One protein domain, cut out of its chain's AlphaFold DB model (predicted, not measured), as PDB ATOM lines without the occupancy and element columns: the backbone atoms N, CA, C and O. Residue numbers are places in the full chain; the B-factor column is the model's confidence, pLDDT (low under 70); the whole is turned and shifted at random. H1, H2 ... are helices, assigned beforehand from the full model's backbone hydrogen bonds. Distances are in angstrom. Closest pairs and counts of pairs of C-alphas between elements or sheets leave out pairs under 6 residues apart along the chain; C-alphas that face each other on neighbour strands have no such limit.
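AT A GLANCE: This is residues 105 to 310 of the 312 residues of the protein "GUN4 domain-containing protein" of Mastigocoleus testarum BC008 (UniProt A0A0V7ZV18). Two longer helices, H3 and H5, run side by side in opposite ways, and the shorter H2 packs beside one end of both, the three centres making a triangle. H1 packs on that same end of H5 with H10 across it, while H6, H7, H8 and H9 form a less aligned group on the other side of the core, and residues 277 to 300 swing in a wide arc from H10 to H11, with residues 277 to 284 sticking out. The printed part has 206 residues, with eleven named helices, H1 to H11 in order, and no named strand. The class is all helix, the helices holding 103 residues. The whole is compact, with a radius of gyration of the C-alphas of 16.8 A and spans of 49 by 38 by 30 A.

IN THESE COORDINATES: H1 covers residues 105 to 114, 14.3 A long, beginning at C-alpha 105 (166.305, 86.815, 128.300). H2 is residues 131 to 138, H3 residues 142 to 156, 20.5 A long, and H4 residues 167 to 171. H5, residues 175 to 188, is 20.1 A long and begins at C-alpha 175 (152.198, 93.733, 152.512). H6 is residues 195 to 204, 14.2 A, H7 residues 214 to 224, 15.2 A, H8 residues 246 to 250, and H9 residues 254 to 262, 15.0 A. H10 is residues 270 to 276, and H11, residues 301 to 309, ends at C-alpha 309 (145.770, 114.467, 134.336).

HOW THE PARTS SIT: H1 touches residues 184 to 188 of H5 alone, closest at the C-alphas of Thr 109 and Val 187, 6.3 A. H1 and H10 touch about perpendicular, at 88 degrees, with C-alphas 112 and 274 closest at 5.9 A. H2 and H3 form a hairpin at a shallow tilt of 25 degrees, with C-alphas 136 and 145 closest at 5.3 A. H3 and H5 are close but not clearly touching. H3 touches H8, closest at C-alphas 150 and 246, 4.1 A. H6 and H7 touch at a steep tilt of 58 degrees, with C-alphas 202 and 220 closest at 5.9 A. The hub is H9: it touches H4, with C-alphas 259 and 170 closest at 6.5 A; only just touches H6, with 3 pairs of C-alphas within 8 A; and touches H8 only at the corner. H11 touches no helix but is near H3 and H8. Every O i to N i+4 pair is within hydrogen-bond range in the helices other than H9, which has 0 of 5, but 6 of 6 O i to N i+3 pairs.

THE WHOLE: The C-alphas of Asp 230 and Thr 284, the two farthest apart, are 51.0 A apart. The printed part has no cut. The links H1 to H2, H7 to H8 and H10 to H11 are long. The mean pLDDT of the printed part is 74.8; residues 105 to 109, 227 to 237 and 264 to 310 are under 70.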
ATOM      1  N   GLU A 105     167.102  85.973 127.409       51.62
ATOM      2  CA  GLU A 105     166.305  86.815 128.300       51.62
ATOM      3  C   GLU A 105     164.895  86.248 128.544       51.62
ATOM      4  O   GLU A 105     164.494  86.111 129.700       51.62
ATOM      5  N   GLY A 106     164.196  85.809 127.488       53.00
ATOM      6  CA  GLY A 106     162.841  85.246 127.592       53.00
ATOM      7  C   GLY A 106     162.767  83.986 128.461       53.00
ATOM      8  O   GLY A 106     161.979  83.932 129.402       53.00
ATOM      9  N   GLU A 107     163.651  83.011 128.230       57.19
ATOM     10  CA  GLU A 107     163.663  81.748 128.984       57.19
ATOM     11  C   GLU A 107     163.969  81.954 130.477       57.19
ATOM     12  O   GLU A 107     163.375  81.307 131.346       57.19
ATOM     13  N   VAL A 108     164.872  82.889 130.796       63.50
ATOM     14  CA  VAL A 108     165.201  83.239 132.183       63.50
ATOM     15  C   VAL A 108     164.017  83.929 132.858       63.50
ATOM     16  O   VAL A 108     163.717  83.610 134.013       63.50
ATOM     17  N   THR A 109     163.308  84.829 132.163       65.94
ATOM     18  CA  THR A 109     162.111  85.462 132.733       65.94
ATOM     19  C   THR A 109     160.966  84.492 132.914       65.94
ATOM     20  O   THR A 109     160.356  84.513 133.975       65.94
ATOM     21  N   ASP A 110     160.711  83.603 131.960       70.81
ATOM     22  CA  ASP A 110     159.598  82.652 132.041       70.81
ATOM     23  C   ASP A 110     159.838  81.646 133.180       70.81
ATOM     24  O   ASP A 110     158.960  81.368 134.009       70.81
ATOM     25  N   SER A 111     161.086  81.182 133.326       74.62
ATOM     26  CA  SER A 111     161.494  80.354 134.463       74.62
ATOM     27  C   SER A 111     161.395  81.102 135.798       74.62
ATOM     28  O   SER A 111     160.943  80.536 136.792       74.62
ATOM     29  N   ALA A 112     161.784  82.376 135.866       78.81
ATOM     30  CA  ALA A 112     161.676  83.153 137.099       78.81
ATOM     31  C   ALA A 112     160.216  83.508 137.450       78.81
ATOM     32  O   ALA A 112     159.837  83.410 138.619       78.81
ATOM     33  N   LEU A 113     159.384  83.864 136.466       83.00
ATOM     34  CA  LEU A 113     157.969  84.204 136.647       83.00
ATOM     35  C   LEU A 113     157.166  83.003 137.122       83.00
ATOM     36  O   LEU A 113     156.401  83.127 138.079       83.00
ATOM     37  N   SER A 114     157.401  81.825 136.538       84.50
ATOM     38  CA  SER A 114     156.730  80.589 136.958       84.50
ATOM     39  C   SER A 114     156.961  80.246 138.438       84.50
ATOM     40  O   SER A 114     156.060  79.706 139.077       84.50
ATOM     41  N   LYS A 115     158.101  80.648 139.024       87.19
ATOM     42  CA  LYS A 115     158.433  80.438 140.448       87.19
ATOM     43  C   LYS A 115     157.724  81.393 141.414       87.19
ATOM     44  O   LYS A 115     157.747  81.159 142.623       87.19
ATOM     45  N   ILE A 116     157.137  82.489 140.935       86.94
ATOM     46  CA  ILE A 116     156.413  83.426 141.804       86.94
ATOM     47  C   ILE A 116     155.054  82.790 142.163       86.94
ATOM     48  O   ILE A 116     154.391  82.246 141.288       86.94
ATOM     49  N   PRO A 117     154.584  82.816 143.413       90.50
ATOM     50  CA  PRO A 117     153.192  82.475 143.709       90.50
ATOM     51  C   PRO A 117     152.253  83.581 143.206       90.50
ATOM     52  O   PRO A 117     152.504  84.752 143.468       90.50
ATOM     53  N   VAL A 118     151.172  83.237 142.497       92.06
ATOM     54  CA  VAL A 118     150.153  84.216 142.031       92.06
ATOM     55  C   VAL A 118     148.741  83.943 142.528       92.06
ATOM     56  O   VAL A 118     147.834  84.722 142.251       92.06
ATOM     57  N   THR A 119     148.552  82.868 143.285       91.25
ATOM     58  CA  THR A 119     147.292  82.543 143.955       91.25
ATOM     59  C   THR A 119     147.570  81.936 145.330       91.25
ATOM     60  O   THR A 119     148.658  81.413 145.587       91.25
ATOM     61  N   GLY A 120     146.566  81.995 146.208       90.31
ATOM     62  CA  GLY A 120     146.613  81.408 147.547       90.31
ATOM     63  C   GLY A 120     147.502  82.166 148.537       90.31
ATOM     64  O   GLY A 120     148.055  83.222 148.233       90.31
ATOM     65  N   ASP A 121     147.655  81.584 149.725       86.88
ATOM     66  CA  ASP A 121     148.219  82.243 150.914       86.88
ATOM     67  C   ASP A 121     149.700  82.638 150.770       86.88
ATOM     68  O   ASP A 121     150.210  83.459 151.523       86.88
ATOM     69  N   LYS A 122     150.416  82.061 149.793       88.81
ATOM     70  CA  LYS A 122     151.807  82.433 149.478       88.81
ATOM     71  C   LYS A 122     151.913  83.670 148.581       88.81
ATOM     72  O   LYS A 122     153.011  84.196 148.429       88.81
ATOM     73  N   ALA A 123     150.815  84.078 147.944       86.88
ATOM     74  CA  ALA A 123     150.768  85.196 147.006       86.88
ATOM     75  C   ALA A 123     150.040  86.418 147.579       86.88
ATOM     76  O   ALA A 123     150.393  87.541 147.233       86.88
ATOM     77  N   SER A 124     149.026  86.202 148.419       93.94
ATOM     78  CA  SER A 124     148.145  87.260 148.916       93.94
ATOM     79  C   SER A 124     147.668  86.964 150.334       93.94
ATOM     80  O   SER A 124     147.289  85.833 150.640       93.94
ATOM     81  N   GLU A 125     147.632  87.998 151.173       92.12
ATOM     82  CA  GLU A 125     147.036  87.964 152.515       92.12
ATOM     83  C   GLU A 125     145.499  87.993 152.460       92.12
ATOM     84  O   GLU A 125     144.828  87.545 153.390       92.12
ATOM     85  N   VAL A 126     144.930  88.498 151.360       93.38
ATOM     86  CA  VAL A 126     143.481  88.701 151.184       93.38
ATOM     87  C   VAL A 126     142.857  87.788 150.122       93.38
ATOM     88  O   VAL A 126     141.664  87.881 149.831       93.38
ATOM     89  N   GLY A 127     143.636  86.865 149.553       91.81
ATOM     90  CA  GLY A 127     143.167  85.891 148.565       91.81
ATOM     91  C   GLY A 127     143.024  86.444 147.141       91.81
ATOM     92  O   GLY A 127     142.190  85.947 146.380       91.81
ATOM     93  N   ALA A 128     143.816  87.457 146.782       92.75
ATOM     94  CA  ALA A 128     143.923  87.973 145.420       92.75
ATOM     95  C   ALA A 128     144.463  86.918 144.439       92.75
ATOM     96  O   ALA A 128     145.244  86.032 144.795       92.75
ATOM     97  N   ASP A 129     144.065  87.053 143.175       93.62
ATOM     98  CA  ASP A 129     144.555  86.252 142.054       93.62
ATOM     99  C   ASP A 129     145.274  87.162 141.052       93.62
ATOM    100  O   ASP A 129     144.647  87.975 140.370       93.62
ATOM    101  N   TYR A 130     146.593  87.003 140.956       95.75
ATOM    102  CA  TYR A 130     147.462  87.799 140.086       95.75
ATOM    103  C   TYR A 130     147.772  87.110 138.754       95.75
ATOM    104  O   TYR A 130     148.640  87.570 138.012       95.75
ATOM    105  N   THR A 131     147.091  86.008 138.421       93.19
ATOM    106  CA  THR A 131     147.342  85.250 137.183       93.19
ATOM    107  C   THR A 131     147.180  86.132 135.946       93.19
ATOM    108  O   THR A 131     148.003  86.090 135.033       93.19
ATOM    109  N   LYS A 132     146.158  86.999 135.937       92.62
ATOM    110  CA  LYS A 132     145.935  87.945 134.837       92.62
ATOM    111  C   LYS A 132     147.065  88.970 134.727       92.62
ATOM    112  O   LYS A 132     147.535  89.224 133.622       92.62
ATOM    113  N   LEU A 133     147.507  89.535 135.853       95.25
ATOM    114  CA  LEU A 133     148.622  90.483 135.877       95.25
ATOM    115  C   LEU A 133     149.901  89.836 135.335       95.25
ATOM    116  O   LEU A 133     150.554  90.417 134.472       95.25
ATOM    117  N   ARG A 134     150.215  88.612 135.778       94.56
ATOM    118  CA  ARG A 134     151.341  87.834 135.249       94.56
ATOM    119  C   ARG A 134     151.253  87.675 133.735       94.56
ATOM    120  O   ARG A 134     152.201  88.037 133.058       94.56
ATOM    121  N   HIS A 135     150.129  87.185 133.220       87.12
ATOM    122  CA  HIS A 135     149.968  86.927 131.788       87.12
ATOM    123  C   HIS A 135     150.172  88.197 130.941       87.12
ATOM    124  O   HIS A 135     150.822  88.168 129.901       87.12
ATOM    125  N   LEU A 136     149.653  89.341 131.400       85.19
ATOM    126  CA  LEU A 136     149.860  90.625 130.718       85.19
ATOM    127  C   LEU A 136     151.335  91.049 130.726       85.19
ATOM    128  O   LEU A 136     151.842  91.560 129.727       85.19
ATOM    129  N   LEU A 137     152.031  90.829 131.840       89.56
ATOM    130  CA  LEU A 137     153.448  91.152 131.986       89.56
ATOM    131  C   LEU A 137     154.367  90.199 131.197       89.56
ATOM    132  O   LEU A 137     155.358  90.656 130.623       89.56
ATOM    133  N   GLU A 138     154.028  88.910 131.113       84.56
ATOM    134  CA  GLU A 138     154.691  87.910 130.259       84.56
ATOM    135  C   GLU A 138     154.627  88.341 128.790       84.56
ATOM    136  O   GLU A 138     155.659  88.454 128.127       84.56
ATOM    137  N   ASN A 139     153.436  88.740 128.331       80.56
ATOM    138  CA  ASN A 139     153.199  89.218 126.967       80.56
ATOM    139  C   ASN A 139     153.674  90.658 126.707       80.56
ATOM    140  O   ASN A 139     153.435  91.201 125.630       80.56
ATOM    141  N   LYS A 140     154.353  91.290 127.675       79.31
ATOM    142  CA  LYS A 140     154.891  92.660 127.569       79.31
ATOM    143  C   LYS A 140     153.818  93.721 127.287       79.31
ATOM    144  O   LYS A 140     154.122  94.811 126.802       79.31
ATOM    145  N   GLU A 141     152.568  93.443 127.654       79.50
ATOM    146  CA  GLU A 141     151.426  94.350 127.532       79.50
ATOM    147  C   GLU A 141     151.388  95.332 128.718       79.50
ATOM    148  O   GLU A 141     150.415  95.390 129.474       79.50
ATOM    149  N   PHE A 142     152.467  96.100 128.908       81.88
ATOM    150  CA  PHE A 142     152.707  96.902 130.115       81.88
ATOM    151  C   PHE A 142     151.592  97.908 130.433       81.88
ATOM    152  O   PHE A 142     151.228  98.049 131.596       81.88
ATOM    153  N   GLY A 143     150.973  98.533 129.428       80.00
ATOM    154  CA  GLY A 143     149.803  99.394 129.642       80.00
ATOM    155  C   GLY A 143     148.601  98.665 130.238       80.00
ATOM    156  O   GLY A 143     147.985  99.150 131.184       80.00
ATOM    157  N   LYS A 144     148.290  97.460 129.746       79.50
ATOM    158  CA  LYS A 144     147.206  96.642 130.315       79.50
ATOM    159  C   LYS A 144     147.579  96.112 131.695       79.50
ATOM    160  O   LYS A 144     146.712  96.022 132.562       79.50
ATOM    161  N   ALA A 145     148.848  95.760 131.901       91.00
ATOM    162  CA  ALA A 145     149.352  95.329 133.198       91.00
ATOM    163  C   ALA A 145     149.250  96.441 134.253       91.00
ATOM    164  O   ALA A 145     148.947  96.151 135.408       91.00
ATOM    165  N   ASP A 146     149.451  97.705 133.876       88.44
ATOM    166  CA  ASP A 146     149.329  98.830 134.808       88.44
ATOM    167  C   ASP A 146     147.870  99.091 135.209       88.44
ATOM    168  O   ASP A 146     147.556  99.196 136.395       88.44
ATOM    169  N   LEU A 147     146.945  99.037 134.244       83.12
ATOM    170  CA  LEU A 147     145.501  99.072 134.520       83.12
ATOM    171  C   LEU A 147     145.063  97.927 135.438       83.12
ATOM    172  O   LEU A 147     144.286  98.114 136.373       83.12
ATOM    173  N   GLU A 148     145.568  96.722 135.176       89.81
ATOM    174  CA  GLU A 148     145.302  95.561 136.017       89.81
ATOM    175  C   GLU A 148     145.894  95.734 137.421       89.81
ATOM    176  O   GLU A 148     145.248  95.367 138.400       89.81
ATOM    177  N   THR A 149     147.076  96.345 137.531       95.00
ATOM    178  CA  THR A 149     147.719  96.663 138.812       95.00
ATOM    179  C   THR A 149     146.862  97.627 139.630       95.00
ATOM    180  O   THR A 149     146.590  97.343 140.795       95.00
ATOM    181  N   LEU A 150     146.356  98.708 139.022       89.00
ATOM    182  CA  LEU A 150     145.412  99.629 139.667       89.00
ATOM    183  C   LEU A 150     144.151  98.898 140.150       89.00
ATOM    184  O   LEU A 150     143.757  99.034 141.308       89.00
ATOM    185  N   ARG A 151     143.548  98.067 139.292       88.00
ATOM    186  CA  ARG A 151     142.347  97.290 139.634       88.00
ATOM    187  C   ARG A 151     142.572  96.375 140.838       88.00
ATOM    188  O   ARG A 151     141.705  96.270 141.701       88.00
ATOM    189  N   ILE A 152     143.723  95.706 140.888       95.31
ATOM    190  CA  ILE A 152     144.101  94.832 142.000       95.31
ATOM    191  C   ILE A 152     144.296  95.646 143.280       95.31
ATOM    192  O   ILE A 152     143.760  95.249 144.306       95.31
ATOM    193  N   ILE A 153     145.001  96.783 143.221       93.94
ATOM    194  CA  ILE A 153     145.240  97.667 144.375       93.94
ATOM    195  C   ILE A 153     143.922  98.141 144.993       93.94
ATOM    196  O   ILE A 153     143.750  98.061 146.210       93.94
ATOM    197  N   LEU A 154     142.973  98.581 144.164       89.56
ATOM    198  CA  LEU A 154     141.646  98.972 144.638       89.56
ATOM    199  C   LEU A 154     140.937  97.776 145.286       89.56
ATOM    200  O   LEU A 154     140.432  97.878 146.398       89.56
ATOM    201  N   TRP A 155     140.983  96.603 144.653       91.31
ATOM    202  CA  TRP A 155     140.331  95.406 145.179       91.31
ATOM    203  C   TRP A 155     140.903  94.945 146.531       91.31
ATOM    204  O   TRP A 155     140.132  94.717 147.463       91.31
ATOM    205  N   ILE A 156     142.232  94.847 146.675       94.25
ATOM    206  CA  ILE A 156     142.875  94.388 147.924       94.25
ATOM    207  C   ILE A 156     142.694  95.375 149.081       94.25
ATOM    208  O   ILE A 156     142.793  94.980 150.239       94.25
ATOM    209  N   THR A 157     142.397  96.641 148.778       93.50
ATOM    210  CA  THR A 157     142.088  97.681 149.771       93.50
ATOM    211  C   THR A 157     140.586  97.951 149.914       93.50
ATOM    212  O   THR A 157     140.188  98.900 150.586       93.50
ATOM    213  N   ASN A 158     139.735  97.092 149.337       92.38
ATOM    214  CA  ASN A 158     138.274  97.196 149.385       92.38
ATOM    215  C   ASN A 158     137.739  98.556 148.889       92.38
ATOM    216  O   ASN A 158     136.814  99.129 149.465       92.38
ATOM    217  N   LYS A 159     138.334  99.057 147.807       88.50
ATOM    218  CA  LYS A 159     137.929 100.266 147.090       88.50
ATOM    219  C   LYS A 159     137.269  99.936 145.766       88.50
ATOM    220  O   LYS A 159     137.593  98.946 145.106       88.50
ATOM    221  N   GLN A 160     136.335 100.792 145.388       83.94
ATOM    222  CA  GLN A 160     135.722 100.825 144.075       83.94
ATOM    223  C   GLN A 160     136.488 101.759 143.137       83.94
ATOM    224  O   GLN A 160     137.381 102.513 143.522       83.94
ATOM    225  N   GLU A 161     136.126 101.686 141.863       70.75
ATOM    226  CA  GLU A 161     136.602 102.603 140.836       70.75
ATOM    227  C   GLU A 161     136.230 104.055 141.183       70.75
ATOM    228  O   GLU A 161     135.096 104.341 141.562       70.75
ATOM    229  N   GLY A 162     137.200 104.965 141.067       71.88
ATOM    230  CA  GLY A 162     137.039 106.381 141.416       71.88
ATOM    231  C   GLY A 162     137.209 106.704 142.905       71.88
ATOM    232  O   GLY A 162     137.229 107.882 143.258       71.88
ATOM    233  N   GLU A 163     137.366 105.701 143.774       79.75
ATOM    234  CA  GLU A 163     137.728 105.923 145.175       79.75
ATOM    235  C   GLU A 163     139.247 105.997 145.361       79.75
ATOM    236  O   GLU A 163     140.010 105.279 144.711       79.75
ATOM    237  N   TYR A 164     139.671 106.828 146.314       86.50
ATOM    238  CA  TYR A 164     141.070 106.949 146.715       86.50
ATOM    239  C   TYR A 164     141.335 106.228 148.040       86.50
ATOM    240  O   TYR A 164     140.475 106.164 148.927       86.50
ATOM    241  N   LEU A 165     142.550 105.704 148.192       87.94
ATOM    242  CA  LEU A 165     143.032 105.162 149.460       87.94
ATOM    243  C   LEU A 165     143.248 106.310 150.451       87.94
ATOM    244  O   LEU A 165     143.987 107.256 150.177       87.94
ATOM    245  N   ASN A 166     142.631 106.196 151.622       87.38
ATOM    246  CA  ASN A 166     142.884 107.078 152.753       87.38
ATOM    247  C   ASN A 166     144.055 106.554 153.608       87.38
ATOM    248  O   ASN A 166     144.650 105.511 153.328       87.38
ATOM    249  N   GLU A 167     144.394 107.277 154.675       86.56
ATOM    250  CA  GLU A 167     145.513 106.915 155.554       86.56
ATOM    251  C   GLU A 167     145.357 105.530 156.189       86.56
ATOM    252  O   GLU A 167     146.318 104.765 156.232       86.56
ATOM    253  N   LYS A 168     144.140 105.163 156.597       89.06
ATOM    254  CA  LYS A 168     143.861 103.855 157.196       89.06
ATOM    255  C   LYS A 168     144.032 102.724 156.183       89.06
ATOM    256  O   LYS A 168     144.516 101.655 156.551       89.06
ATOM    257  N   ASP A 169     143.658 102.942 154.925       91.62
ATOM    258  CA  ASP A 169     143.862 101.951 153.861       91.62
ATOM    259  C   ASP A 169     145.358 101.734 153.591       91.62
ATOM    260  O   ASP A 169     145.799 100.609 153.375       91.62
ATOM    261  N   ILE A 170     146.146 102.809 153.653       89.25
ATOM    262  CA  ILE A 170     147.604 102.783 153.484       89.25
ATOM    263  C   ILE A 170     148.291 102.058 154.648       89.25
ATOM    264  O   ILE A 170     149.176 101.233 154.426       89.25
ATOM    265  N   GLU A 171     147.891 102.343 155.886       88.06
ATOM    266  CA  GLU A 171     148.441 101.695 157.084       88.06
ATOM    267  C   GLU A 171     148.148 100.192 157.118       88.06
ATOM    268  O   GLU A 171     148.999  99.403 157.528       88.06
ATOM    269  N   ASN A 172     146.962  99.797 156.648       90.69
ATOM    270  CA  ASN A 172     146.513  98.406 156.610       90.69
ATOM    271  C   ASN A 172     146.750  97.732 155.251       90.69
ATOM    272  O   ASN A 172     146.180  96.670 154.992       90.69
ATOM    273  N   PHE A 173     147.563  98.332 154.375       93.19
ATOM    274  CA  PHE A 173     147.794  97.797 153.039       93.19
ATOM    275  C   PHE A 173     148.423  96.391 153.122       93.19
ATOM    276  O   PHE A 173     149.467  96.245 153.769       93.19
ATOM    277  N   PRO A 174     147.851  95.368 152.453       92.75
ATOM    278  CA  PRO A 174     148.367  94.002 152.520       92.75
ATOM    279  C   PRO A 174     149.796  93.904 151.967       92.75
ATOM    280  O   PRO A 174     150.053  94.148 150.782       92.75
ATOM    281  N   LYS A 175     150.765  93.594 152.836       90.38
ATOM    282  CA  LYS A 175     152.198  93.733 152.512       90.38
ATOM    283  C   LYS A 175     152.660  92.658 151.537       90.38
ATOM    284  O   LYS A 175     153.431  92.957 150.622       90.38
ATOM    285  N   LEU A 176     152.186  91.425 151.714       90.19
ATOM    286  CA  LEU A 176     152.460  90.323 150.797       90.19
ATOM    287  C   LEU A 176     151.941  90.628 149.392       90.19
ATOM    288  O   LEU A 176     152.652  90.390 148.420       90.19
ATOM    289  N   ASP A 177     150.747  91.207 149.283       93.88
ATOM    290  CA  ASP A 177     150.146  91.570 148.003       93.88
ATOM    291  C   ASP A 177     150.981  92.625 147.271       93.88
ATOM    292  O   ASP A 177     151.286  92.471 146.085       93.88
ATOM    293  N   LEU A 178     151.416  93.666 147.992       92.44
ATOM    294  CA  LEU A 178     152.302  94.699 147.455       92.44
ATOM    295  C   LEU A 178     153.614  94.102 146.928       92.44
ATOM    296  O   LEU A 178     154.069  94.449 145.837       92.44
ATOM    297  N   HIS A 179     154.196  93.171 147.685       90.94
ATOM    298  CA  HIS A 179     155.427  92.475 147.319       90.94
ATOM    299  C   HIS A 179     155.254  91.547 146.112       90.94
ATOM    300  O   HIS A 179     156.128  91.478 145.248       90.94
ATOM    301  N   THR A 180     154.124  90.845 146.018       92.81
ATOM    302  CA  THR A 180     153.806  89.985 144.871       92.81
ATOM    303  C   THR A 180     153.667  90.806 143.593       92.81
ATOM    304  O   THR A 180     154.256  90.442 142.573       92.81
ATOM    305  N   ILE A 181     152.955  91.937 143.649       95.25
ATOM    306  CA  ILE A 181     152.821  92.863 142.515       95.25
ATOM    307  C   ILE A 181     154.199  93.388 142.097       95.25
ATOM    308  O   ILE A 181     154.566  93.278 140.927       95.25
ATOM    309  N   ASP A 182     154.978  93.911 143.044       93.56
ATOM    310  CA  ASP A 182     156.303  94.471 142.771       93.56
ATOM    311  C   ASP A 182     157.243  93.439 142.129       93.56
ATOM    312  O   ASP A 182     157.875  93.712 141.109       93.56
ATOM    313  N   ARG A 183     157.259  92.201 142.641       91.56
ATOM    314  CA  ARG A 183     158.088  91.121 142.093       91.56
ATOM    315  C   ARG A 183     157.703  90.745 140.662       91.56
ATOM    316  O   ARG A 183     158.592  90.493 139.849       91.56
ATOM    317  N   LEU A 184     156.407  90.701 140.346       94.06
ATOM    318  CA  LEU A 184     155.945  90.440 138.979       94.06
ATOM    319  C   LEU A 184     156.451  91.522 138.017       94.06
ATOM    320  O   LEU A 184     156.965  91.190 136.946       94.06
ATOM    321  N   TRP A 185     156.364  92.794 138.413       93.81
ATOM    322  CA  TRP A 185     156.873  93.916 137.624       93.81
ATOM    323  C   TRP A 185     158.390  93.861 137.445       93.81
ATOM    324  O   TRP A 185     158.863  93.948 136.310       93.81
ATOM    325  N   LEU A 186     159.145  93.640 138.524       89.31
ATOM    326  CA  LEU A 186     160.605  93.537 138.492       89.31
ATOM    327  C   LEU A 186     161.079  92.450 137.527       89.31
ATOM    328  O   LEU A 186     161.884  92.716 136.638       89.31
ATOM    329  N   VAL A 187     160.561  91.229 137.674       86.88
ATOM    330  CA  VAL A 187     161.009  90.084 136.872       86.88
ATOM    331  C   VAL A 187     160.639  90.273 135.401       86.88
ATOM    332  O   VAL A 187     161.478  90.094 134.523       86.88
ATOM    333  N   SER A 188     159.409  90.701 135.120       86.69
ATOM    334  CA  SER A 188     158.912  90.813 133.743       86.69
ATOM    335  C   SER A 188     159.540  91.963 132.957       86.69
ATOM    336  O   SER A 188     159.518  91.955 131.723       86.69
ATOM    337  N   SER A 189     160.073  92.963 133.661       86.00
ATOM    338  CA  SER A 189     160.661  94.167 133.075       86.00
ATOM    339  C   SER A 189     162.187  94.199 133.130       86.00
ATOM    340  O   SER A 189     162.764  95.214 132.758       86.00
ATOM    341  N   TYR A 190     162.845  93.128 133.583       83.94
ATOM    342  CA  TYR A 190     164.297  93.107 133.798       83.94
ATOM    343  C   TYR A 190     164.768  94.192 134.773       83.94
ATOM    344  O   TYR A 190     165.685  94.957 134.487       83.94
ATOM    345  N   GLU A 191     164.104  94.279 135.926       84.50
ATOM    346  CA  GLU A 191     164.405  95.248 136.988       84.50
ATOM    347  C   GLU A 191     164.295  96.719 136.523       84.50
ATOM    348  O   GLU A 191     164.911  97.636 137.081       84.50
ATOM    349  N   LYS A 192     163.483  96.962 135.488       86.19
ATOM    350  CA  LYS A 192     163.231  98.294 134.931       86.19
ATOM    351  C   LYS A 192     162.028  98.984 135.570       86.19
ATOM    352  O   LYS A 192     162.047 100.199 135.767       86.19
ATOM    353  N   PHE A 193     160.992  98.223 135.893       91.75
ATOM    354  CA  PHE A 193     159.727  98.689 136.453       91.75
ATOM    355  C   PHE A 193     159.446  97.992 137.783       91.75
ATOM    356  O   PHE A 193     159.897  96.871 138.014       91.75
ATOM    357  N   GLY A 194     158.694  98.665 138.648       93.00
ATOM    358  CA  GLY A 194     158.388  98.200 139.997       93.00
ATOM    359  C   GLY A 194     158.351  99.354 140.993       93.00
ATOM    360  O   GLY A 194     159.048 100.363 140.845       93.00
ATOM    361  N   PHE A 195     157.559  99.191 142.044       92.50
ATOM    362  CA  PHE A 195     157.481 100.149 143.137       92.50
ATOM    363  C   PHE A 195     158.801 100.240 143.906       92.50
ATOM    364  O   PHE A 195     159.178 101.322 144.353       92.50
ATOM    365  N   SER A 196     159.546  99.137 144.031       90.69
ATOM    366  CA  SER A 196     160.868  99.151 144.660       90.69
ATOM    367  C   SER A 196     161.888  99.943 143.830       90.69
ATOM    368  O   SER A 196     162.757 100.604 144.398       90.69
ATOM    369  N   ILE A 197     161.773  99.914 142.495       90.69
ATOM    370  CA  ILE A 197     162.594 100.729 141.586       90.69
ATOM    371  C   ILE A 197     162.252 102.204 141.759       90.69
ATOM    372  O   ILE A 197     163.156 103.023 141.908       90.69
ATOM    373  N   GLN A 198     160.963 102.546 141.794       92.19
ATOM    374  CA  GLN A 198     160.521 103.918 142.052       92.19
ATOM    375  C   GLN A 198     161.021 104.426 143.409       92.19
ATOM    376  O   GLN A 198     161.610 105.501 143.480       92.19
ATOM    377  N   LYS A 199     160.890 103.613 144.466       89.44
ATOM    378  CA  LYS A 199     161.440 103.906 145.795       89.44
ATOM    379  C   LYS A 199     162.950 104.150 145.754       89.44
ATOM    380  O   LYS A 199     163.428 105.064 146.418       89.44
ATOM    381  N   GLN A 200     163.711 103.349 145.004       89.50
ATOM    382  CA  GLN A 200     165.155 103.552 144.891       89.50
ATOM    383  C   GLN A 200     165.475 104.872 144.182       89.50
ATOM    384  O   GLN A 200     166.271 105.653 144.688       89.50
ATOM    385  N   ILE A 201     164.792 105.171 143.075       88.56
ATOM    386  CA  ILE A 201     164.962 106.437 142.352       88.56
ATOM    387  C   ILE A 201     164.608 107.631 143.248       88.56
ATOM    388  O   ILE A 201     165.290 108.649 143.197       88.56
ATOM    389  N   TRP A 202     163.572 107.522 144.082       87.75
ATOM    390  CA  TRP A 202     163.227 108.536 145.080       87.75
ATOM    391  C   TRP A 202     164.383 108.803 146.055       87.75
ATOM    392  O   TRP A 202     164.786 109.953 146.230       87.75
ATOM    393  N   ILE A 203     164.958 107.742 146.631       87.38
ATOM    394  CA  ILE A 203     166.100 107.833 147.555       87.38
ATOM    395  C   ILE A 203     167.321 108.450 146.864       87.38
ATOM    396  O   ILE A 203     167.952 109.344 147.424       87.38
ATOM    397  N   ASP A 204     167.618 108.033 145.632       87.94
ATOM    398  CA  ASP A 204     168.755 108.539 144.854       87.94
ATOM    399  C   ASP A 204     168.639 110.041 144.535       87.94
ATOM    400  O   ASP A 204     169.638 110.689 144.235       87.94
ATOM    401  N   ASN A 205     167.430 110.611 144.593       86.81
ATOM    402  CA  ASN A 205     167.186 112.049 144.427       86.81
ATOM    403  C   ASN A 205     167.196 112.832 145.757       86.81
ATOM    404  O   ASN A 205     166.836 114.013 145.768       86.81
ATOM    405  N   GLY A 206     167.597 112.192 146.863       86.81
ATOM    406  CA  GLY A 206     167.643 112.777 148.208       86.81
ATOM    407  C   GLY A 206     166.394 112.519 149.056       86.81
ATOM    408  O   GLY A 206     166.304 112.999 150.187       86.81
ATOM    409  N   GLY A 207     165.434 111.752 148.540       89.12
ATOM    410  CA  GLY A 207     164.169 111.480 149.207       89.12
ATOM    411  C   GLY A 207     164.284 110.532 150.396       89.12
ATOM    412  O   GLY A 207     165.062 109.577 150.400       89.12
ATOM    413  N   LYS A 208     163.439 110.744 151.409       88.94
ATOM    414  CA  LYS A 208     163.277 109.808 152.532       88.94
ATOM    415  C   LYS A 208     161.993 108.994 152.338       88.94
ATOM    416  O   LYS A 208     160.960 109.586 152.028       88.94
ATOM    417  N   PRO A 209     162.006 107.655 152.473       84.31
ATOM    418  CA  PRO A 209     160.787 106.855 152.350       84.31
ATOM    419  C   PRO A 209     159.703 107.317 153.330       84.31
ATOM    420  O   PRO A 209     159.998 107.563 154.497       84.31
ATOM    421  N   GLY A 210     158.458 107.426 152.863       82.81
ATOM    422  CA  GLY A 210     157.325 107.869 153.680       82.81
ATOM    423  C   GLY A 210     157.245 109.373 153.953       82.81
ATOM    424  O   GLY A 210     156.266 109.813 154.549       82.81
ATOM    425  N   VAL A 211     158.221 110.162 153.503       85.75
ATOM    426  CA  VAL A 211     158.239 111.618 153.678       85.75
ATOM    427  C   VAL A 211     158.072 112.271 152.317       85.75
ATOM    428  O   VAL A 211     158.866 112.014 151.418       85.75
ATOM    429  N   PHE A 212     157.054 113.117 152.169       84.00
ATOM    430  CA  PHE A 212     156.896 113.921 150.964       84.00
ATOM    431  C   PHE A 212     157.821 115.137 151.019       84.00
ATOM    432  O   PHE A 212     157.795 115.899 151.984       84.00
ATOM    433  N   ASP A 213     158.598 115.318 149.960       87.25
ATOM    434  CA  ASP A 213     159.396 116.512 149.714       87.25
ATOM    435  C   ASP A 213     159.129 116.995 148.288       87.25
ATOM    436  O   ASP A 213     159.271 116.229 147.332       87.25
ATOM    437  N   LYS A 214     158.704 118.252 148.142       85.69
ATOM    438  CA  LYS A 214     158.224 118.773 146.857       85.69
ATOM    439  C   LYS A 214     159.339 118.830 145.811       85.69
ATOM    440  O   LYS A 214     159.136 118.389 144.686       85.69
ATOM    441  N   GLU A 215     160.514 119.321 146.188       88.12
ATOM    442  CA  GLU A 215     161.645 119.498 145.270       88.12
ATOM    443  C   GLU A 215     162.197 118.143 144.797       88.12
ATOM    444  O   GLU A 215     162.452 117.917 143.613       88.12
ATOM    445  N   THR A 216     162.309 117.186 145.718       88.31
ATOM    446  CA  THR A 216     162.657 115.802 145.384       88.31
ATOM    447  C   THR A 216     161.585 115.161 144.508       88.31
ATOM    448  O   THR A 216     161.921 114.396 143.603       88.31
ATOM    449  N   PHE A 217     160.305 115.470 144.733       84.94
ATOM    450  CA  PHE A 217     159.214 114.968 143.899       84.94
ATOM    451  C   PHE A 217     159.294 115.490 142.475       84.94
ATOM    452  O   PHE A 217     159.183 114.684 141.558       84.94
ATOM    453  N   GLU A 218     159.586 116.773 142.283       84.38
ATOM    454  CA  GLU A 218     159.813 117.365 140.962       84.38
ATOM    455  C   GLU A 218     160.969 116.667 140.221       84.38
ATOM    456  O   GLU A 218     160.791 116.204 139.090       84.38
ATOM    457  N   ARG A 219     162.117 116.459 140.886       86.31
ATOM    458  CA  ARG A 219     163.238 115.685 140.314       86.31
ATOM    459  C   ARG A 219     162.856 114.243 139.989       86.31
ATOM    460  O   ARG A 219     163.254 113.695 138.959       86.31
ATOM    461  N   PHE A 220     162.101 113.603 140.880       86.88
ATOM    462  CA  PHE A 220     161.640 112.232 140.701       86.88
ATOM    463  C   PHE A 220     160.741 112.117 139.467       86.88
ATOM    464  O   PHE A 220     161.069 111.334 138.573       86.88
ATOM    465  N   VAL A 221     159.662 112.909 139.380       84.38
ATOM    466  CA  VAL A 221     158.707 112.849 138.260       84.38
ATOM    467  C   VAL A 221     159.366 113.212 136.936       84.38
ATOM    468  O   VAL A 221     159.036 112.612 135.916       84.38
ATOM    469  N   GLU A 222     160.354 114.109 136.934       84.19
ATOM    470  CA  GLU A 222     161.149 114.387 135.742       84.19
ATOM    471  C   GLU A 222     161.958 113.158 135.301       84.19
ATOM    472  O   GLU A 222     161.938 112.797 134.118       84.19
ATOM    473  N   LYS A 223     162.633 112.493 136.247       85.06
ATOM    474  CA  LYS A 223     163.505 111.338 135.992       85.06
ATOM    475  C   LYS A 223     162.737 110.106 135.517       85.06
ATOM    476  O   LYS A 223     163.224 109.404 134.627       85.06
ATOM    477  N   VAL A 224     161.552 109.854 136.078       85.62
ATOM    478  CA  VAL A 224     160.659 108.761 135.648       85.62
ATOM    479  C   VAL A 224     159.685 109.177 134.541       85.62
ATOM    480  O   VAL A 224     158.961 108.335 134.022       85.62
ATOM    481  N   GLU A 225     159.689 110.452 134.141       84.62
ATOM    482  CA  GLU A 225     158.823 111.057 133.118       84.62
ATOM    483  C   GLU A 225     157.310 110.957 133.400       84.62
ATOM    484  O   GLU A 225     156.507 110.780 132.485       84.62
ATOM    485  N   TRP A 226     156.899 111.109 134.659       83.06
ATOM    486  CA  TRP A 226     155.480 111.265 135.011       83.06
ATOM    487  C   TRP A 226     154.961 112.660 134.613       83.06
ATOM    488  O   TRP A 226     155.713 113.632 134.599       83.06
ATOM    489  N   GLY A 227     153.674 112.763 134.253       66.56
ATOM    490  CA  GLY A 227     153.011 114.037 133.914       66.56
ATOM    491  C   GLY A 227     153.275 114.587 132.502       66.56
ATOM    492  O   GLY A 227     152.711 115.611 132.124       66.56
ATOM    493  N   LYS A 228     154.088 113.915 131.676       64.25
ATOM    494  CA  LYS A 228     154.353 114.326 130.285       64.25
ATOM    495  C   LYS A 228     153.350 113.659 129.334       64.25
ATOM    496  O   LYS A 228     153.531 112.495 128.987       64.25
ATOM    497  N   LYS A 229     152.319 114.403 128.898       52.56
ATOM    498  CA  LYS A 229     151.236 113.934 127.994       52.56
ATOM    499  C   LYS A 229     151.744 113.166 126.765       52.56
ATOM    500  O   LYS A 229     151.175 112.138 126.419       52.56
ATOM    501  N   ASP A 230     152.868 113.590 126.192       48.75
ATOM    502  CA  ASP A 230     153.435 113.001 124.967       48.75
ATOM    503  C   ASP A 230     154.338 111.773 125.212       48.75
ATOM    504  O   ASP A 230     154.869 111.192 124.267       48.75
ATOM    505  N   LYS A 231     154.552 111.377 126.477       51.69
ATOM    506  CA  LYS A 231     155.447 110.271 126.874       51.69
ATOM    507  C   LYS A 231     154.749 109.151 127.648       51.69
ATOM    508  O   LYS A 231     155.413 108.252 128.155       51.69
ATOM    509  N   VAL A 232     153.417 109.155 127.676       50.06
ATOM    510  CA  VAL A 232     152.588 108.086 128.260       50.06
ATOM    511  C   VAL A 232     152.453 106.926 127.269       50.06
ATOM    512  O   VAL A 232     151.353 106.535 126.890       50.06
ATOM    513  N   THR A 233     153.564 106.384 126.775       54.09
ATOM    514  CA  THR A 233     153.535 105.069 126.121       54.09
ATOM    515  C   THR A 233     153.951 104.051 127.175       54.09
ATOM    516  O   THR A 233     155.145 103.899 127.430       54.09
ATOM    517  N   PRO A 234     152.993 103.388 127.854       59.03
ATOM    518  CA  PRO A 234     153.286 102.333 128.813       59.03
ATOM    519  C   PRO A 234     153.717 101.077 128.046       59.03
ATOM    520  O   PRO A 234     152.987 100.092 127.929       59.03
ATOM    521  N   ASP A 235     154.905 101.157 127.461       65.50
ATOM    522  CA  ASP A 235     155.566 100.103 126.712       65.50
ATOM    523  C   ASP A 235     157.027  99.960 127.172       65.50
ATOM    524  O   ASP A 235     157.508 100.658 128.070       65.50
ATOM    525  N   GLN A 236     157.754  99.013 126.578       64.19
ATOM    526  CA  GLN A 236     159.137  98.717 126.957       64.19
ATOM    527  C   GLN A 236     160.098  99.904 126.853       64.19
ATOM    528  O   GLN A 236     161.165  99.850 127.459       64.19
ATOM    529  N   ARG A 237     159.774 100.958 126.105       67.25
ATOM    530  CA  ARG A 237     160.624 102.136 125.887       67.25
ATOM    531  C   ARG A 237     160.508 103.159 127.011       67.25
ATOM    532  O   ARG A 237     161.379 104.019 127.104       67.25
ATOM    533  N   ALA A 238     159.499 103.047 127.880       74.56
ATOM    534  CA  ALA A 238     159.339 103.937 129.027       74.56
ATOM    535  C   ALA A 238     160.591 103.934 129.922       74.56
ATOM    536  O   ALA A 238     161.339 102.954 129.962       74.56
ATOM    537  N   ARG A 239     160.863 105.032 130.638       82.75
ATOM    538  CA  ARG A 239     162.057 105.128 131.494       82.75
ATOM    539  C   ARG A 239     161.995 104.186 132.691       82.75
ATOM    540  O   ARG A 239     160.926 103.810 133.157       82.75
ATOM    541  N   LYS A 240     163.165 103.828 133.223       86.69
ATOM    542  CA  LYS A 240     163.271 103.065 134.472       86.69
ATOM    543  C   LYS A 240     162.447 103.748 135.575       86.69
ATOM    544  O   LYS A 240     162.571 104.952 135.770       86.69
ATOM    545  N   GLY A 241     161.605 102.979 136.262       88.19
ATOM    546  CA  GLY A 241     160.683 103.468 137.291       88.19
ATOM    547  C   GLY A 241     159.383 104.100 136.784       88.19
ATOM    548  O   GLY A 241     158.540 104.436 137.608       88.19
ATOM    549  N   HIS A 242     159.170 104.233 135.471       88.94
ATOM    550  CA  HIS A 242     157.942 104.841 134.943       88.94
ATOM    551  C   HIS A 242     156.680 104.080 135.371       88.94
ATOM    552  O   HIS A 242     155.695 104.700 135.752       88.94
ATOM    553  N   LEU A 243     156.738 102.744 135.363       91.06
ATOM    554  CA  LEU A 243     155.638 101.855 135.733       91.06
ATOM    555  C   LEU A 243     155.970 101.037 136.989       91.06
ATOM    556  O   LEU A 243     157.154 100.805 137.277       91.06
ATOM    557  N   PRO A 244     154.946 100.512 137.680       93.31
ATOM    558  CA  PRO A 244     153.510 100.819 137.517       93.31
ATOM    559  C   PRO A 244     153.087 102.166 138.133       93.31
ATOM    560  O   PRO A 244     153.659 102.599 139.131       93.31
ATOM    561  N   LEU A 245     152.051 102.804 137.581       88.12
ATOM    562  CA  LEU A 245     151.425 104.024 138.119       88.12
ATOM    563  C   LEU A 245     150.290 103.726 139.106       88.12
ATOM    564  O   LEU A 245     149.836 104.630 139.810       88.12
ATOM    565  N   GLY A 246     149.841 102.468 139.193       84.38
ATOM    566  CA  GLY A 246     148.653 102.082 139.959       84.38
ATOM    567  C   GLY A 246     148.590 102.602 141.404       84.38
ATOM    568  O   GLY A 246     147.530 103.055 141.821       84.38
ATOM    569  N   LEU A 247     149.696 102.609 142.163       86.25
ATOM    570  CA  LEU A 247     149.701 103.153 143.535       86.25
ATOM    571  C   LEU A 247     149.515 104.674 143.577       86.25
ATOM    572  O   LEU A 247     148.766 105.174 144.411       86.25
ATOM    573  N   TYR A 248     150.193 105.403 142.690       84.62
ATOM    574  CA  TYR A 248     150.076 106.860 142.607       84.62
ATOM    575  C   TYR A 248     148.634 107.270 142.285       84.62
ATOM    576  O   TYR A 248     148.065 108.121 142.968       84.62
ATOM    577  N   VAL A 249     148.024 106.589 141.309       82.38
ATOM    578  CA  VAL A 249     146.630 106.814 140.909       82.38
ATOM    579  C   VAL A 249     145.663 106.455 142.040       82.38
ATOM    580  O   VAL A 249     144.805 107.260 142.389       82.38
ATOM    581  N   ALA A 250     145.819 105.281 142.661       84.81
ATOM    582  CA  ALA A 250     144.915 104.816 143.715       84.81
ATOM    583  C   ALA A 250     144.965 105.695 144.979       84.81
ATOM    584  O   ALA A 250     143.972 105.820 145.690       84.81
ATOM    585  N   CYS A 251     146.102 106.328 145.269       84.00
ATOM    586  CA  CYS A 251     146.239 107.248 146.399       84.00
ATOM    587  C   CYS A 251     145.832 108.697 146.081       84.00
ATOM    588  O   CYS A 251     145.831 109.516 146.999       84.00
ATOM    589  N   GLY A 252     145.525 109.029 144.820       72.88
ATOM    590  CA  GLY A 252     145.092 110.373 144.421       72.88
ATOM    591  C   GLY A 252     146.135 111.467 144.672       72.88
ATOM    592  O   GLY A 252     145.776 112.598 144.980       72.88
ATOM    593  N   GLY A 253     147.429 111.136 144.622       73.19
ATOM    594  CA  GLY A 253     148.507 112.079 144.923       73.19
ATOM    595  C   GLY A 253     149.639 111.457 145.731       73.19
ATOM    596  O   GLY A 253     149.847 110.249 145.692       73.19
ATOM    597  N   SER A 254     150.389 112.277 146.474       76.38
ATOM    598  CA  SER A 254     151.664 111.907 147.116       76.38
ATOM    599  C   SER A 254     151.572 110.891 148.263       76.38
ATOM    600  O   SER A 254     152.597 110.354 148.686       76.38
ATOM    601  N   ASN A 255     150.368 110.553 148.733       78.75
ATOM    602  CA  ASN A 255     150.165 109.622 149.847       78.75
ATOM    603  C   ASN A 255     150.724 108.213 149.587       78.75
ATOM    604  O   ASN A 255     151.122 107.531 150.533       78.75
ATOM    605  N   PHE A 256     150.853 107.798 148.321       80.81
ATOM    606  CA  PHE A 256     151.488 106.527 147.950       80.81
ATOM    607  C   PHE A 256     152.928 106.384 148.472       80.81
ATOM    608  O   PHE A 256     153.393 105.270 148.708       80.81
ATOM    609  N   MET A 257     153.634 107.494 148.726       83.56
ATOM    610  CA  MET A 257     154.994 107.469 149.273       83.56
ATOM    611  C   MET A 257     155.062 106.867 150.679       83.56
ATOM    612  O   MET A 257     156.103 106.326 151.058       83.56
ATOM    613  N   LYS A 258     153.965 106.903 151.449       84.06
ATOM    614  CA  LYS A 258     153.869 106.212 152.745       84.06
ATOM    615  C   LYS A 258     154.022 104.697 152.574       84.06
ATOM    616  O   LYS A 258     154.686 104.054 153.382       84.06
ATOM    617  N   LEU A 259     153.523 104.134 151.471       83.81
ATOM    618  CA  LEU A 259     153.694 102.712 151.162       83.81
ATOM    619  C   LEU A 259     155.144 102.366 150.821       83.81
ATOM    620  O   LEU A 259     155.581 101.259 151.128       83.81
ATOM    621  N   TRP A 260     155.947 103.301 150.296       81.69
ATOM    622  CA  TRP A 260     157.381 103.059 150.108       81.69
ATOM    623  C   TRP A 260     158.121 102.800 151.418       81.69
ATOM    624  O   TRP A 260     159.134 102.106 151.392       81.69
ATOM    625  N   ALA A 261     157.647 103.280 152.569       74.38
ATOM    626  CA  ALA A 261     158.232 102.883 153.851       74.38
ATOM    627  C   ALA A 261     158.044 101.374 154.116       74.38
ATOM    628  O   ALA A 261     158.954 100.724 154.631       74.38
ATOM    629  N   SER A 262     156.914 100.814 153.681       70.38
ATOM    630  CA  SER A 262     156.532  99.408 153.862       70.38
ATOM    631  C   SER A 262     157.088  98.462 152.793       70.38
ATOM    632  O   SER A 262     157.194  97.263 153.046       70.38
ATOM    633  N   ILE A 263     157.464  98.970 151.614       74.81
ATOM    634  CA  ILE A 263     158.078  98.158 150.552       74.81
ATOM    635  C   ILE A 263     159.482  97.732 150.970       74.81
ATOM    636  O   ILE A 263     160.312  98.569 151.350       74.81
ATOM    637  N   SER A 264     159.771  96.433 150.877       64.56
ATOM    638  CA  SER A 264     161.113  95.900 151.112       64.56
ATOM    639  C   SER A 264     162.150  96.635 150.258       64.56
ATOM    640  O   SER A 264     161.857  97.120 149.166       64.56
ATOM    641  N   ARG A 265     163.378  96.779 150.767       62.97
ATOM    642  CA  ARG A 265     164.455  97.398 149.983       62.97
ATOM    643  C   ARG A 265     164.604  96.625 148.668       62.97
ATOM    644  O   ARG A 265     164.641  95.399 148.681       62.97
ATOM    645  N   TYR A 266     164.691  97.355 147.558       57.16
ATOM    646  CA  TYR A 266     165.032  96.768 146.271       57.16
ATOM    647  C   TYR A 266     166.369  96.024 146.389       57.16
ATOM    648  O   TYR A 266     167.370  96.612 146.799       57.16
ATOM    649  N   GLU A 267     166.380  94.737 146.052       56.94
ATOM    650  CA  GLU A 267     167.605  93.949 145.949       56.94
ATOM    651  C   GLU A 267     168.029  93.869 144.479       56.94
ATOM    652  O   GLU A 267     167.350  93.199 143.699       56.94
ATOM    653  N   PRO A 268     169.150  94.498 144.085       55.69
ATOM    654  CA  PRO A 268     169.716  94.301 142.757       55.69
ATOM    655  C   PRO A 268     170.001  92.815 142.493       55.69
ATOM    656  O   PRO A 268     170.425  92.100 143.408       55.69
ATOM    657  N   GLN A 269     169.835  92.366 141.241       56.44
ATOM    658  CA  GLN A 269     170.117  90.989 140.797       56.44
ATOM    659  C   GLN A 269     169.134  89.927 141.327       56.44
ATOM    660  O   GLN A 269     169.464  88.737 141.395       56.44
ATOM    661  N   LEU A 270     167.908  90.319 141.679       63.72
ATOM    662  CA  LEU A 270     166.840  89.399 142.074       63.72
ATOM    663  C   LEU A 270     166.598  88.337 140.996       63.72
ATOM    664  O   LEU A 270     166.484  87.152 141.312       63.72
ATOM    665  N   LEU A 271     166.596  88.745 139.725       58.03
ATOM    666  CA  LEU A 271     166.467  87.833 138.586       58.03
ATOM    667  C   LEU A 271     167.568  86.766 138.562       58.03
ATOM    668  O   LEU A 271     167.289  85.575 138.416       58.03
ATOM    669  N   GLN A 272     168.816  87.175 138.791       56.97
ATOM    670  CA  GLN A 272     169.961  86.265 138.816       56.97
ATOM    671  C   GLN A 272     169.879  85.314 140.017       56.97
ATOM    672  O   GLN A 272     170.099  84.112 139.865       56.97
ATOM    673  N   LYS A 273     169.478  85.802 141.198       65.31
ATOM    674  CA  LYS A 273     169.246  84.963 142.387       65.31
ATOM    675  C   LYS A 273     168.122  83.945 142.168       65.31
ATOM    676  O   LYS A 273     168.254  82.790 142.571       65.31
ATOM    677  N   MET A 274     167.023  84.346 141.526       64.25
ATOM    678  CA  MET A 274     165.887  83.464 141.228       64.25
ATOM    679  C   MET A 274     166.228  82.390 140.190       64.25
ATOM    680  O   MET A 274     165.707  81.274 140.270       64.25
ATOM    681  N   TYR A 275     167.123  82.696 139.253       53.69
ATOM    682  CA  TYR A 275     167.633  81.731 138.285       53.69
ATOM    683  C   TYR A 275     168.539  80.672 138.943       53.69
ATOM    684  O   TYR A 275     168.318  79.479 138.752       53.69
ATOM    685  N   HIS A 276     169.486  81.078 139.797       48.72
ATOM    686  CA  HIS A 276     170.505  80.178 140.368       48.72
ATOM    687  C   HIS A 276     170.050  79.341 141.583       48.72
ATOM    688  O   HIS A 276     170.794  78.474 142.049       48.72
ATOM    689  N   LYS A 277     168.846  79.560 142.129       48.25
ATOM    690  CA  LYS A 277     168.357  78.811 143.300       48.25
ATOM    691  C   LYS A 277     167.869  77.404 142.900       48.25
ATOM    692  O   LYS A 277     166.864  77.282 142.197       48.25
ATOM    693  N   LYS A 278     168.556  76.347 143.367       36.41
ATOM    694  CA  LYS A 278     168.108  74.938 143.258       36.41
ATOM    695  C   LYS A 278     166.816  74.704 144.069       36.41
ATOM    696  O   LYS A 278     166.645  75.347 145.107       36.41
ATOM    697  N   PRO A 279     165.914  73.805 143.627       37.62
ATOM    698  CA  PRO A 279     164.647  73.550 144.312       37.62
ATOM    699  C   PRO A 279     164.886  72.953 145.707       37.62
ATOM    700  O   PRO A 279     165.649  72.001 145.858       37.62
ATOM    701  N   GLY A 280     164.234  73.527 146.720       35.84
ATOM    702  CA  GLY A 280     164.221  73.050 148.106       35.84
ATOM    703  C   GLY A 280     162.778  72.922 148.607       35.84
ATOM    704  O   GLY A 280     161.933  73.736 148.242       35.84
ATOM    705  N   ALA A 281     162.532  71.865 149.382       34.50
ATOM    706  CA  ALA A 281     161.253  71.201 149.648       34.50
ATOM    707  C   ALA A 281     160.104  72.049 150.242       34.50
ATOM    708  O   ALA A 281     160.310  73.006 150.988       34.50
ATOM    709  N   GLU A 282     158.877  71.620 149.924       37.53
ATOM    710  CA  GLU A 282     157.604  72.088 150.489       37.53
ATOM    711  C   GLU A 282     157.437  71.720 151.973       37.53
ATOM    712  O   GLU A 282     157.817  70.621 152.381       37.53
ATOM    713  N   PRO A 283     156.726  72.560 152.745       32.78
ATOM    714  CA  PRO A 283     155.883  72.063 153.821       32.78
ATOM    715  C   PRO A 283     154.395  72.363 153.591       32.78
ATOM    716  O   PRO A 283     153.992  73.275 152.866       32.78
ATOM    717  N   THR A 284     153.612  71.517 154.247       31.62
ATOM    718  CA  THR A 284     152.202  71.170 154.086       31.62
ATOM    719  C   THR A 284     151.173  72.273 154.334       31.62
ATOM    720  O   THR A 284     151.319  73.136 155.195       31.62
ATOM    721  N   SER A 285     150.079  72.125 153.583       29.06
ATOM    722  CA  SER A 285     148.768  72.775 153.658       29.06
ATOM    723  C   SER A 285     148.219  73.001 155.073       29.06
ATOM    724  O   SER A 285     148.162  72.072 155.872       29.06
ATOM    725  N   ASN A 286     147.656  74.192 155.301       26.83
ATOM    726  CA  ASN A 286     146.522  74.364 156.206       26.83
ATOM    727  C   ASN A 286     145.424  75.174 155.508       26.83
ATOM    728  O   ASN A 286     145.689  76.159 154.829       26.83
ATOM    729  N   LYS A 287     144.183  74.690 155.607       36.31
ATOM    730  CA  LYS A 287     143.006  75.239 154.924       36.31
ATOM    731  C   LYS A 287     142.421  76.399 155.730       36.31
ATOM    732  O   LYS A 287     141.986  76.170 156.855       36.31
ATOM    733  N   THR A 288     142.255  77.571 155.112       29.95
ATOM    734  CA  THR A 288     141.419  78.651 155.669       29.95
ATOM    735  C   THR A 288     140.317  79.078 154.692       29.95
ATOM    736  O   THR A 288     140.469  79.059 153.472       29.95
ATOM    737  N   ARG A 289     139.137  79.354 155.261       32.53
ATOM    738  CA  ARG A 289     137.827  79.542 154.615       32.53
ATOM    739  C   ARG A 289     137.793  80.678 153.581       32.53
ATOM    740  O   ARG A 289     138.074  81.829 153.890       32.53
ATOM    741  N   ARG A 290     137.284  80.349 152.389       32.78
ATOM    742  CA  ARG A 290     136.955  81.270 151.289       32.78
ATOM    743  C   ARG A 290     135.726  82.130 151.625       32.78
ATOM    744  O   ARG A 290     134.656  81.575 151.878       32.78
ATOM    745  N   ARG A 291     135.830  83.459 151.514       34.31
ATOM    746  CA  ARG A 291     134.674  84.349 151.281       34.31
ATOM    747  C   ARG A 291     134.572  84.628 149.781       34.31
ATOM    748  O   ARG A 291     135.545  85.027 149.155       34.31
ATOM    749  N   LYS A 292     133.400  84.372 149.195       31.39
ATOM    750  CA  LYS A 292     133.099  84.719 147.800       31.39
ATOM    751  C   LYS A 292     132.804  86.221 147.739       31.39
ATOM    752  O   LYS A 292     131.741  86.634 148.183       31.39
ATOM    753  N   LEU A 293     133.733  87.010 147.206       39.34
ATOM    754  CA  LEU A 293     133.497  88.400 146.814       39.34
ATOM    755  C   LEU A 293     133.560  88.511 145.287       39.34
ATOM    756  O   LEU A 293     134.320  87.805 144.622       39.34
ATOM    757  N   GLN A 294     132.685  89.346 144.738       31.50
ATOM    758  CA  GLN A 294     132.434  89.466 143.306       31.50
ATOM    759  C   GLN A 294     133.561  90.273 142.637       31.50
ATOM    760  O   GLN A 294     133.964  91.317 143.143       31.50
ATOM    761  N   LYS A 295     134.105  89.772 141.518       32.16
ATOM    762  CA  LYS A 295     135.197  90.428 140.774       32.16
ATOM    763  C   LYS A 295     134.692  91.737 140.128       32.16
ATOM    764  O   LYS A 295     133.668  91.677 139.445       32.16
ATOM    765  N   PRO A 296     135.393  92.878 140.266       35.78
ATOM    766  CA  PRO A 296     134.998  94.128 139.617       35.78
ATOM    767  C   PRO A 296     135.263  94.113 138.100       35.78
ATOM    768  O   PRO A 296     136.158  93.411 137.604       35.78
ATOM    769  N   LYS A 297     134.452  94.895 137.374       33.59
ATOM    770  CA  LYS A 297     134.485  95.078 135.911       33.59
ATOM    771  C   LYS A 297     135.798  95.759 135.448       33.59
ATOM    772  O   LYS A 297     136.485  96.362 136.267       33.59
ATOM    773  N   PRO A 298     136.206  95.607 134.170       33.91
ATOM    774  CA  PRO A 298     137.425  96.233 133.650       33.91
ATOM    775  C   PRO A 298     137.295  97.763 133.538       33.91
ATOM    776  O   PRO A 298     136.276  98.242 133.048       33.91
ATOM    777  N   LEU A 299     138.346  98.491 133.944       40.34
ATOM    778  CA  LEU A 299     138.447  99.954 133.846       40.34
ATOM    779  C   LEU A 299     138.587 100.420 132.380       40.34
ATOM    780  O   LEU A 299     139.430  99.874 131.655       40.34
ATOM    781  N   PRO A 300     137.837 101.447 131.943       38.34
ATOM    782  CA  PRO A 300     138.062 102.128 130.670       38.34
ATOM    783  C   PRO A 300     139.370 102.936 130.676       38.34
ATOM    784  O   PRO A 300     139.682 103.637 131.639       38.34
ATOM    785  N   ILE A 301     140.111 102.891 129.566       40.19
ATOM    786  CA  ILE A 301     141.377 103.626 129.366       40.19
ATOM    787  C   ILE A 301     141.194 105.146 129.552       40.19
ATOM    788  O   ILE A 301     142.091 105.821 130.052       40.19
ATOM    789  N   ASP A 302     140.015 105.677 129.229       37.53
ATOM    790  CA  ASP A 302     139.727 107.113 129.308       37.53
ATOM    791  C   ASP A 302     139.646 107.629 130.755       37.53
ATOM    792  O   ASP A 302     140.050 108.760 131.033       37.53
ATOM    793  N   LEU A 303     139.199 106.790 131.700       43.19
ATOM    794  CA  LEU A 303     139.180 107.132 133.128       43.19
ATOM    795  C   LEU A 303     140.591 107.081 133.735       43.19
ATOM    796  O   LEU A 303     140.945 107.874 134.599       43.19
ATOM    797  N   TYR A 304     141.430 106.174 133.240       44.66
ATOM    798  CA  TYR A 304     142.835 106.089 133.630       44.66
ATOM    799  C   TYR A 304     143.632 107.328 133.196       44.66
ATOM    800  O   TYR A 304     144.408 107.877 133.978       44.66
ATOM    801  N   LEU A 305     143.396 107.821 131.976       45.50
ATOM    802  CA  LEU A 305     144.010 109.056 131.493       45.50
ATOM    803  C   LEU A 305     143.467 110.290 132.228       45.50
ATOM    804  O   LEU A 305     144.244 111.181 132.561       45.50
ATOM    805  N   SER A 306     142.170 110.348 132.547       47.84
ATOM    806  CA  SER A 306     141.612 111.480 133.302       47.84
ATOM    807  C   SER A 306     142.129 111.543 134.744       47.84
ATOM    808  O   SER A 306     142.413 112.635 135.229       47.84
ATOM    809  N   LEU A 307     142.342 110.401 135.408       46.66
ATOM    810  CA  LEU A 307     142.949 110.334 136.744       46.66
ATOM    811  C   LEU A 307     144.437 110.726 136.747       46.66
ATOM    812  O   LEU A 307     144.896 111.335 137.709       46.66
ATOM    813  N   LEU A 308     145.182 110.439 135.673       47.81
ATOM    814  CA  LEU A 308     146.578 110.874 135.523       47.81
ATOM    815  C   LEU A 308     146.725 112.388 135.295       47.81
ATOM    816  O   LEU A 308     147.752 112.956 135.665       47.81
ATOM    817  N   PHE A 309     145.723 113.042 134.698       46.75
ATOM    818  CA  PHE A 309     145.770 114.467 134.336       46.75
ATOM    819  C   PHE A 309     144.840 115.371 135.161       46.75
ATOM    820  O   PHE A 309     144.805 116.572 134.917       46.75
ATOM    821  N   SER A 310     144.100 114.836 136.136       40.75
ATOM    822  CA  SER A 310     143.209 115.625 137.007       40.75
ATOM    823  C   SER A 310     143.941 116.414 138.099       40.75
ATOM    824  O   SER A 310     143.332 117.271 138.731       40.75
TER     825      SER A 310